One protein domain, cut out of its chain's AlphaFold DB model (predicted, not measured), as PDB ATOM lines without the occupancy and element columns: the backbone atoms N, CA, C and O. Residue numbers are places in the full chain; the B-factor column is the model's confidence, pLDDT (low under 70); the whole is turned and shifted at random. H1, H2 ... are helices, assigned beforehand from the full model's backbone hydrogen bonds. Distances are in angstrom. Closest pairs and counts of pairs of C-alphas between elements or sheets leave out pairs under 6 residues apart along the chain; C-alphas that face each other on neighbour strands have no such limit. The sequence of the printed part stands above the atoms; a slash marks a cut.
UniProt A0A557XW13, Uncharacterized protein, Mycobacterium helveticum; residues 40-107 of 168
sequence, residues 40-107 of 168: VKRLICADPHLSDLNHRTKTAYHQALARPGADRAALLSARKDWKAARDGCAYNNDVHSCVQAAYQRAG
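This is residues 40 to 107 of the 168 residues of an uncharacterized protein of Mycobacterium helveticum (UniProt A0A557XW13). H3 and H2 make a long helical hairpin that parts away from its turn; there the shorter H4 packs on both, and H1 crosses that end. Residues 66 to 71 stick out. The 68 printed residues hold H1, H2, H3, H4 in order: all helix, only just compact, close to loose, radius of gyration of the C-alphas 12.7 A, spans 41 by 21 by 17 A.

H3, residues 72 to 91, 30.4 A long, begins at C-alpha (-49.570, 38.150, -4.476). H2 is residues 48 to 66, 27.2 A; H4, residues 95 to 105, ends at C-alpha (-34.435, 28.800, -13.964). H1 is residues 40 to 46.

H2, H3, H4 form an up-and-down bundle, each helix against the one before. The hairpin H2 and H3 touches with residues 61 to 65 and 72 to 79 alone, closest C-alphas Leu 65 and Arg 72, 6.2 A. Every O i to N i+4 pair is within hydrogen-bond range in H1, H2, H4; in H3, 13 of 16.

The printed part has no cut; its links are tight. Gly 107 is under pLDDT 70.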
ATOM      1  N   VAL A  40     -30.299  19.749   0.444       94.56
ATOM      2  CA  VAL A  40     -30.202  20.864  -0.510       94.56
ATOM      3  C   VAL A  40     -29.989  22.194   0.215       94.56
ATOM      4  O   VAL A  40     -29.103  22.958  -0.147       94.56
ATOM      5  N   LYS A  41     -30.743  22.473   1.282       91.62
ATOM      6  CA  LYS A  41     -30.577  23.702   2.078       91.62
ATOM      7  C   LYS A  41     -29.231  23.748   2.798       91.62
ATOM      8  O   LYS A  41     -28.645  24.820   2.878       91.62
ATOM      9  N   ARG A  42     -28.726  22.607   3.282       91.50
ATOM     10  CA  ARG A  42     -27.367  22.515   3.841       91.50
ATOM     11  C   ARG A  42     -26.323  22.881   2.794       91.50
ATOM     12  O   ARG A  42     -25.471  23.710   3.078       91.50
ATOM     13  N   LEU A  43     -26.440  22.315   1.591       94.25
ATOM     14  CA  LEU A  43     -25.554  22.621   0.470       94.25
ATOM     15  C   LEU A  43     -25.587  24.113   0.113       94.25
ATOM     16  O   LEU A  43     -24.539  24.738   0.040       94.25
ATOM     17  N   ILE A  44     -26.781  24.696  -0.028       93.81
ATOM     18  CA  ILE A  44     -26.957  26.126  -0.340       93.81
ATOM     19  C   ILE A  44     -26.283  27.021   0.703       93.81
ATOM     20  O   ILE A  44     -25.725  28.052   0.352       93.81
ATOM     21  N   CYS A  45     -26.349  26.645   1.979       92.06
ATOM     22  CA  CYS A  45     -25.745  27.422   3.057       92.06
ATOM     23  C   CYS A  45     -24.228  27.236   3.178       92.06
ATOM     24  O   CYS A  45     -23.556  28.135   3.674       92.06
ATOM     25  N   ALA A  46     -23.696  26.086   2.760       92.06
ATOM     26  CA  ALA A  46     -22.265  25.793   2.808       92.06
ATOM     27  C   ALA A  46     -21.504  26.324   1.582       92.06
ATOM     28  O   ALA A  46     -20.321  26.633   1.688       92.06
ATOM     29  N   ASP A  47     -22.168  26.425   0.428       94.56
ATOM     30  CA  ASP A  47     -21.577  26.891  -0.825       94.56
ATOM     31  C   ASP A  47     -21.794  28.411  -1.015       94.56
ATOM     32  O   ASP A  47     -22.942  28.862  -1.112       94.56
ATOM     33  N   PRO A  48     -20.724  29.230  -1.102       90.38
ATOM     34  CA  PRO A  48     -20.850  30.681  -1.248       90.38
ATOM     35  C   PRO A  48     -21.580  31.129  -2.521       90.38
ATOM     36  O   PRO A  48     -22.307  32.124  -2.493       90.38
ATOM     37  N   HIS A  49     -21.410  30.410  -3.633       88.12
ATOM     38  CA  HIS A  49     -22.056  30.744  -4.899       88.12
ATOM     39  C   HIS A  49     -23.563  30.471  -4.835       88.12
ATOM     40  O   HIS A  49     -24.375  31.325  -5.199       88.12
ATOM     41  N   LEU A  50     -23.956  29.307  -4.317       91.88
ATOM     42  CA  LEU A  50     -25.366  28.967  -4.128       91.88
ATOM     43  C   LEU A  50     -26.033  29.864  -3.077       91.88
ATOM     44  O   LEU A  50     -27.215  30.195  -3.216       91.88
ATOM     45  N   SER A  51     -25.287  30.302  -2.063       91.31
ATOM     46  CA  SER A  51     -25.756  31.276  -1.076       91.31
ATOM     47  C   SER A  51     -26.054  32.644  -1.710       91.31
ATOM     48  O   SER A  51     -27.149  33.178  -1.507       91.31
ATOM     49  N   ASP A  52     -25.164  33.182  -2.559       85.75
ATOM     50  CA  ASP A  52     -25.424  34.417  -3.327       85.75
ATOM     51  C   ASP A  52     -26.690  34.297  -4.188       85.75
ATOM     52  O   ASP A  52     -27.596  35.138  -4.120       85.75
ATOM     53  N   LEU A  53     -26.807  33.204  -4.948       87.88
ATOM     54  CA  LEU A  53     -27.985  32.934  -5.773       87.88
ATOM     55  C   LEU A  53     -29.268  32.871  -4.935       87.88
ATOM     56  O   LEU A  53     -30.313  33.389  -5.351       87.88
ATOM     57  N   ASN A  54     -29.196  32.284  -3.738       90.50
ATOM     58  CA  ASN A  54     -30.306  32.233  -2.798       90.50
ATOM     59  C   ASN A  54     -30.711  33.626  -2.303       90.50
ATOM     60  O   ASN A  54     -31.903  33.951  -2.312       90.50
ATOM     61  N   HIS A  55     -29.740  34.459  -1.930       87.94
ATOM     62  CA  HIS A  55     -29.984  35.833  -1.499       87.94
ATOM     63  C   HIS A  55     -30.616  36.677  -2.609       87.94
ATOM     64  O   HIS A  55     -31.668  37.283  -2.394       87.94
ATOM     65  N   ARG A  56     -30.049  36.660  -3.818       84.81
ATOM     66  CA  ARG A  56     -30.565  37.414  -4.973       84.81
ATOM     67  C   ARG A  56     -31.982  36.997  -5.347       84.81
ATOM     68  O   ARG A  56     -32.847  37.847  -5.553       84.81
ATOM     69  N   THR A  57     -32.241  35.691  -5.354       86.62
ATOM     70  CA  THR A  57     -33.576  35.126  -5.591       86.62
ATOM     71  C   THR A  57     -34.589  35.611  -4.549       86.62
ATOM     72  O   THR A  57     -35.687  36.046  -4.901       86.62
ATOM     73  N   LYS A  58     -34.222  35.595  -3.261       88.31
ATOM     74  CA  LYS A  58     -35.074  36.101  -2.173       88.31
ATOM     75  C   LYS A  58     -35.365  37.595  -2.342       88.31
ATOM     76  O   LYS A  58     -36.527  37.994  -2.261       88.31
ATOM     77  N   THR A  59     -34.346  38.404  -2.622       87.06
ATOM     78  CA  THR A  59     -34.485  39.851  -2.846       87.06
ATOM     79  C   THR A  59     -35.448  40.155  -3.992       87.06
ATOM     80  O   THR A  59     -36.390  40.925  -3.817       87.06
ATOM     81  N   ALA A  60     -35.278  39.504  -5.140       84.38
ATOM     82  CA  ALA A  60     -36.142  39.702  -6.299       84.38
ATOM     83  C   ALA A  60     -37.597  39.271  -6.048       84.38
ATOM     84  O   ALA A  60     -38.529  39.952  -6.478       84.38
ATOM     85  N   TYR A  61     -37.818  38.182  -5.303       86.62
ATOM     86  CA  TYR A  61     -39.162  37.795  -4.870       86.62
ATOM     87  C   TYR A  61     -39.825  38.886  -4.013       86.62
ATOM     88  O   TYR A  61     -40.987  39.231  -4.232       86.62
ATOM     89  N   HIS A  62     -39.085  39.472  -3.067       88.69
ATOM     90  CA  HIS A  62     -39.589  40.576  -2.248       88.69
ATOM     91  C   HIS A  62     -39.874  41.836  -3.073       88.69
ATOM     92  O   HIS A  62     -40.910  42.467  -2.869       88.69
ATOM     93  N   GLN A  63     -39.020  42.163  -4.043       86.56
ATOM     94  CA  GLN A  63     -39.263  43.266  -4.975       86.56
ATOM     95  C   GLN A  63     -40.529  43.036  -5.808       86.56
ATOM     96  O   GLN A  63     -41.325  43.956  -5.967       86.56
ATOM     97  N   ALA A  64     -40.758  41.816  -6.304       84.50
ATOM     98  CA  ALA A  64     -41.967  41.479  -7.054       84.50
ATOM     99  C   ALA A  64     -43.237  41.636  -6.203       84.50
ATOM    100  O   ALA A  64     -44.224  42.190  -6.677       84.50
ATOM    101  N   LEU A  65     -43.196  41.215  -4.933       88.06
ATOM    102  CA  LEU A  65     -44.306  41.387  -3.988       88.06
ATOM    103  C   LEU A  65     -44.619  42.851  -3.651       88.06
ATOM    104  O   LEU A  65     -45.744  43.138  -3.241       88.06
ATOM    105  N   ALA A  66     -43.630  43.741  -3.748       88.69
ATOM    106  CA  ALA A  66     -43.774  45.158  -3.428       88.69
ATOM    107  C   ALA A  66     -44.342  45.990  -4.591       88.69
ATOM    108  O   ALA A  66     -44.674  47.158  -4.397       88.69
ATOM    109  N   ARG A  67     -44.461  45.418  -5.798       85.38
ATOM    110  CA  ARG A  67     -44.985  46.139  -6.964       85.38
ATOM    111  C   ARG A  67     -46.481  46.446  -6.787       85.38
ATOM    112  O   ARG A  67     -47.244  45.539  -6.440       85.38
ATOM    113  N   PRO A  68     -46.931  47.682  -7.070       88.31
ATOM    114  CA  PRO A  68     -48.355  47.996  -7.138       88.31
ATOM    115  C   PRO A  68     -49.077  47.066  -8.120       88.31
ATOM    116  O   PRO A  68     -48.580  46.813  -9.215       88.31
ATOM    117  N   GLY A  69     -50.232  46.531  -7.717       86.19
ATOM    118  CA  GLY A  69     -51.013  45.603  -8.544       86.19
ATOM    119  C   GLY A  69     -50.418  44.196  -8.695       86.19
ATOM    120  O   GLY A  69     -50.918  43.424  -9.507       86.19
ATOM    121  N   ALA A  70     -49.371  43.835  -7.942       85.38
ATOM    122  CA  ALA A  70     -48.820  42.483  -7.982       85.38
ATOM    123  C   ALA A  70     -49.858  41.432  -7.556       85.38
ATOM    124  O   ALA A  70     -50.447  41.528  -6.476       85.38
ATOM    125  N   ASP A  71     -50.005  40.374  -8.355       86.25
ATOM    126  CA  ASP A  71     -50.766  39.189  -7.963       86.25
ATOM    127  C   ASP A  71     -49.987  38.401  -6.898       86.25
ATOM    128  O   ASP A  71     -49.139  37.544  -7.172       86.25
ATOM    129  N   ARG A  72     -50.254  38.736  -5.634       90.62
ATOM    130  CA  ARG A  72     -49.570  38.150  -4.476       90.62
ATOM    131  C   ARG A  72     -49.836  36.652  -4.354       90.62
ATOM    132  O   ARG A  72     -48.944  35.930  -3.908       90.62
ATOM    133  N   ALA A  73     -51.027  36.186  -4.732       92.50
ATOM    134  CA  ALA A  73     -51.393  34.777  -4.646       92.50
ATOM    135  C   ALA A  73     -50.609  33.958  -5.678       92.50
ATOM    136  O   ALA A  73     -49.969  32.968  -5.310       92.50
ATOM    137  N   ALA A  74     -50.553  34.428  -6.927       85.56
ATOM    138  CA  ALA A  74     -49.739  33.808  -7.968       85.56
ATOM    139  C   ALA A  74     -48.249  33.786  -7.590       85.56
ATOM    140  O   ALA A  74     -47.596  32.748  -7.694       85.56
ATOM    141  N   LEU A  75     -47.711  34.894  -7.062       87.50
ATOM    142  CA  LEU A  75     -46.319  34.962  -6.599       87.50
ATOM    143  C   LEU A  75     -46.032  33.982  -5.447       87.50
ATOM    144  O   LEU A  75     -44.970  33.356  -5.410       87.50
ATOM    145  N   LEU A  76     -46.953  33.833  -4.491       91.56
ATOM    146  CA  LEU A  76     -46.820  32.864  -3.398       91.56
ATOM    147  C   LEU A  76     -46.832  31.420  -3.908       91.56
ATOM    148  O   LEU A  76     -46.005  30.628  -3.440       91.56
ATOM    149  N   SER A  77     -47.709  31.098  -4.867       90.06
ATOM    150  CA  SER A  77     -47.751  29.780  -5.512       90.06
ATOM    151  C   SER A  77     -46.447  29.497  -6.254       90.06
ATOM    152  O   SER A  77     -45.764  28.528  -5.934       90.06
ATOM    153  N   ALA A  78     -46.014  30.413  -7.124       86.81
ATOM    154  CA  ALA A  78     -44.771  30.273  -7.881       86.81
ATOM    155  C   ALA A  78     -43.550  30.064  -6.968       86.81
ATOM    156  O   ALA A  78     -42.693  29.225  -7.244       86.81
ATOM    157  N   ARG A  79     -43.477  30.771  -5.827       92.44
ATOM    158  CA  ARG A  79     -42.416  30.558  -4.828       92.44
ATOM    159  C   ARG A  79     -42.461  29.154  -4.225       92.44
ATOM    160  O   ARG A  79     -41.402  28.572  -3.982       92.44
ATOM    161  N   LYS A  80     -43.653  28.650  -3.893       93.56
ATOM    162  CA  LYS A  80     -43.828  27.309  -3.322       93.56
ATOM    163  C   LYS A  80     -43.361  26.252  -4.321       93.56
ATOM    164  O   LYS A  80     -42.538  25.416  -3.953       93.56
ATOM    165  N   ASP A  81     -43.820  26.348  -5.563       90.56
ATOM    166  CA  ASP A  81     -43.503  25.390  -6.623       90.56
ATOM    167  C   ASP A  81     -42.004  25.397  -6.938       90.56
ATOM    168  O   ASP A  81     -41.362  24.348  -6.986       90.56
ATOM    169  N   TRP A  82     -41.399  26.585  -7.018       92.88
ATOM    170  CA  TRP A  82     -39.955  26.720  -7.188       92.88
ATOM    171  C   TRP A  82     -39.155  26.100  -6.028       92.88
ATOM    172  O   TRP A  82     -38.195  25.365  -6.268       92.88
ATOM    173  N   LYS A  83     -39.544  26.351  -4.765       93.50
ATOM    174  CA  LYS A  83     -38.874  25.744  -3.597       93.50
ATOM    175  C   LYS A  83     -38.970  24.221  -3.632       93.50
ATOM    176  O   LYS A  83     -37.986  23.566  -3.307       93.50
ATOM    177  N   ALA A  84     -40.123  23.677  -4.022       93.00
ATOM    178  CA  ALA A  84     -40.313  22.237  -4.155       93.00
ATOM    179  C   ALA A  84     -39.409  21.651  -5.251       93.00
ATOM    180  O   ALA A  84     -38.694  20.688  -4.991       93.00
ATOM    181  N   ALA A  85     -39.363  22.278  -6.431       91.81
ATOM    182  CA  ALA A  85     -38.495  21.852  -7.528       91.81
ATOM    183  C   ALA A  85     -37.006  21.883  -7.142       91.81
ATOM    184  O   ALA A  85     -36.277  20.928  -7.399       91.81
ATOM    185  N   ARG A  86     -36.560  22.954  -6.475       95.12
ATOM    186  CA  ARG A  86     -35.184  23.082  -5.974       95.12
ATOM    187  C   ARG A  86     -34.861  22.020  -4.927       95.12
ATOM    188  O   ARG A  86     -33.828  21.368  -5.019       95.12
ATOM    189  N   ASP A  87     -35.721  21.850  -3.925       95.12
ATOM    190  CA  ASP A  87     -35.491  20.879  -2.851       95.12
ATOM    191  C   ASP A  87     -35.549  19.428  -3.383       95.12
ATOM    192  O   ASP A  87     -34.878  18.552  -2.839       95.12
ATOM    193  N   GLY A  88     -36.256  19.185  -4.495       94.69
ATOM    194  CA  GLY A  88     -36.260  17.915  -5.231       94.69
ATOM    195  C   GLY A  88     -34.903  17.513  -5.828       94.69
ATOM    196  O   GLY A  88     -34.677  16.327  -6.064       94.69
ATOM    197  N   CYS A  89     -33.954  18.445  -5.986       96.38
ATOM    198  CA  CYS A  89     -32.582  18.122  -6.402       96.38
ATOM    199  C   CYS A  89     -31.842  17.198  -5.427       96.38
ATOM    200  O   CYS A  89     -30.817  16.636  -5.799       96.38
ATOM    201  N   ALA A  90     -32.363  16.997  -4.211       94.38
ATOM    202  CA  ALA A  90     -31.842  16.015  -3.264       94.38
ATOM    203  C   ALA A  90     -31.772  14.586  -3.838       94.38
ATOM    204  O   ALA A  90     -30.999  13.779  -3.334       94.38
ATOM    205  N   TYR A  91     -32.567  14.284  -4.870       93.31
ATOM    206  CA  TYR A  91     -32.616  12.975  -5.528       93.31
ATOM    207  C   TYR A  91     -31.806  12.912  -6.832       93.31
ATOM    208  O   TYR A  91     -31.880  11.918  -7.548       93.31
ATOM    209  N   ASN A  92     -31.077  13.975  -7.183       94.50
ATOM    210  CA  ASN A  92     -30.232  13.992  -8.371       94.50
ATOM    211  C   ASN A  92     -28.835  13.432  -8.052       94.50
ATOM    212  O   ASN A  92     -28.307  13.669  -6.969       94.50
ATOM    213  N   ASN A  93     -28.221  12.736  -9.012       94.19
ATOM    214  CA  ASN A  93     -26.851  12.230  -8.883       94.19
ATOM    215  C   ASN A  93     -25.816  13.365  -8.818       94.19
ATOM    216  O   ASN A  93     -24.771  13.203  -8.196       94.19
ATOM    217  N   ASP A  94     -26.127  14.517  -9.419       95.12
ATOM    218  CA  ASP A  94     -25.375  15.757  -9.255       95.12
ATOM    219  C   ASP A  94     -26.267  16.819  -8.597       95.12
ATOM    220  O   ASP A  94     -26.934  17.637  -9.243       95.12
ATOM    221  N   VAL A  95     -26.313  16.761  -7.264       94.69
ATOM    222  CA  VAL A  95     -27.132  17.660  -6.443       94.69
ATOM    223  C   VAL A  95     -26.719  19.118  -6.644       94.69
ATOM    224  O   VAL A  95     -27.588  19.986  -6.719       94.69
ATOM    225  N   HIS A  96     -25.417  19.402  -6.749       95.06
ATOM    226  CA  HIS A  96     -24.908  20.772  -6.864       95.06
ATOM    227  C   HIS A  96     -25.334  21.409  -8.182       95.06
ATOM    228  O   HIS A  96     -26.046  22.420  -8.162       95.06
ATOM    229  N   SER A  97     -25.030  20.760  -9.308       93.44
ATOM    230  CA  SER A  97     -25.415  21.272 -10.625       93.44
ATOM    231  C   SER A  97     -26.932  21.393 -10.764       93.44
ATOM    232  O   SER A  97     -27.430  22.375 -11.322       93.44
ATOM    233  N   CYS A  98     -27.700  20.449 -10.202       95.88
ATOM    234  CA  CYS A  98     -29.160  20.532 -10.198       95.88
ATOM    235  C   CYS A  98     -29.661  21.784  -9.461       95.88
ATOM    236  O   CYS A  98     -30.518  22.508  -9.984       95.88
ATOM    237  N   VAL A  99     -29.123  22.069  -8.269       95.06
ATOM    238  CA  VAL A  99     -29.511  23.239  -7.466       95.06
ATOM    239  C   VAL A  99     -29.107  24.536  -8.166       95.06
ATOM    240  O   VAL A  99     -29.924  25.456  -8.243       95.06
ATOM    241  N   GLN A 100     -27.901  24.605  -8.737       92.12
ATOM    242  CA  GLN A 100     -27.453  25.762  -9.514       92.12
ATOM    243  C   GLN A 100     -28.396  26.040 -10.692       92.12
ATOM    244  O   GLN A 100     -28.877  27.164 -10.863       92.12
ATOM    245  N   ALA A 101     -28.747  25.005 -11.455       88.00
ATOM    246  CA  ALA A 101     -29.677  25.126 -12.570       88.00
ATOM    247  C   ALA A 101     -31.094  25.524 -12.108       88.00
ATOM    248  O   ALA A 101     -31.780  26.293 -12.783       88.00
ATOM    249  N   ALA A 102     -31.544  25.063 -10.934       90.94
ATOM    250  CA  ALA A 102     -32.820  25.483 -10.353       90.94
ATOM    251  C   ALA A 102     -32.843  26.979  -9.981       90.94
ATOM    252  O   ALA A 102     -33.888  27.620 -10.113       90.94
ATOM    253  N   TYR A 103     -31.715  27.553  -9.553       88.44
ATOM    254  CA  TYR A 103     -31.584  28.999  -9.338       88.44
ATOM    255  C   TYR A 103     -31.545  29.790 -10.645       88.44
ATOM    256  O   TYR A 103     -32.189  30.834 -10.737       88.44
ATOM    257  N   GLN A 104     -30.861  29.279 -11.669       81.44
ATOM    258  CA  GLN A 104     -30.840  29.898 -12.997       81.44
ATOM    259  C   GLN A 104     -32.259  29.973 -13.588       81.44
ATOM    260  O   GLN A 104     -32.687  31.049 -14.003       81.44
ATOM    261  N   ARG A 105     -33.034  28.880 -13.499       76.38
ATOM    262  CA  ARG A 105     -34.435  28.800 -13.964       76.38
ATOM    263  C   ARG A 105     -35.444  29.581 -13.130       76.38
ATOM    264  O   ARG A 105     -36.484  29.974 -13.652       76.38
ATOM    265  N   ALA A 106     -35.151  29.827 -11.850       72.50
ATOM    266  CA  ALA A 106     -36.029  30.557 -10.926       72.50
ATOM    267  C   ALA A 106     -36.464  31.915 -11.484       72.50
ATOM    268  O   ALA A 106     -37.529  32.428 -11.149       72.50
ATOM    269  N   GLY A 107     -35.633  32.492 -12.355       58.78
ATOM    270  CA  GLY A 107     -36.079  33.554 -13.233       58.78
ATOM    271  C   GLY A 107     -36.442  34.856 -12.537       58.78
ATOM    272  O   GLY A 107     -37.148  35.699 -13.083       58.78
TER     273      GLY A 107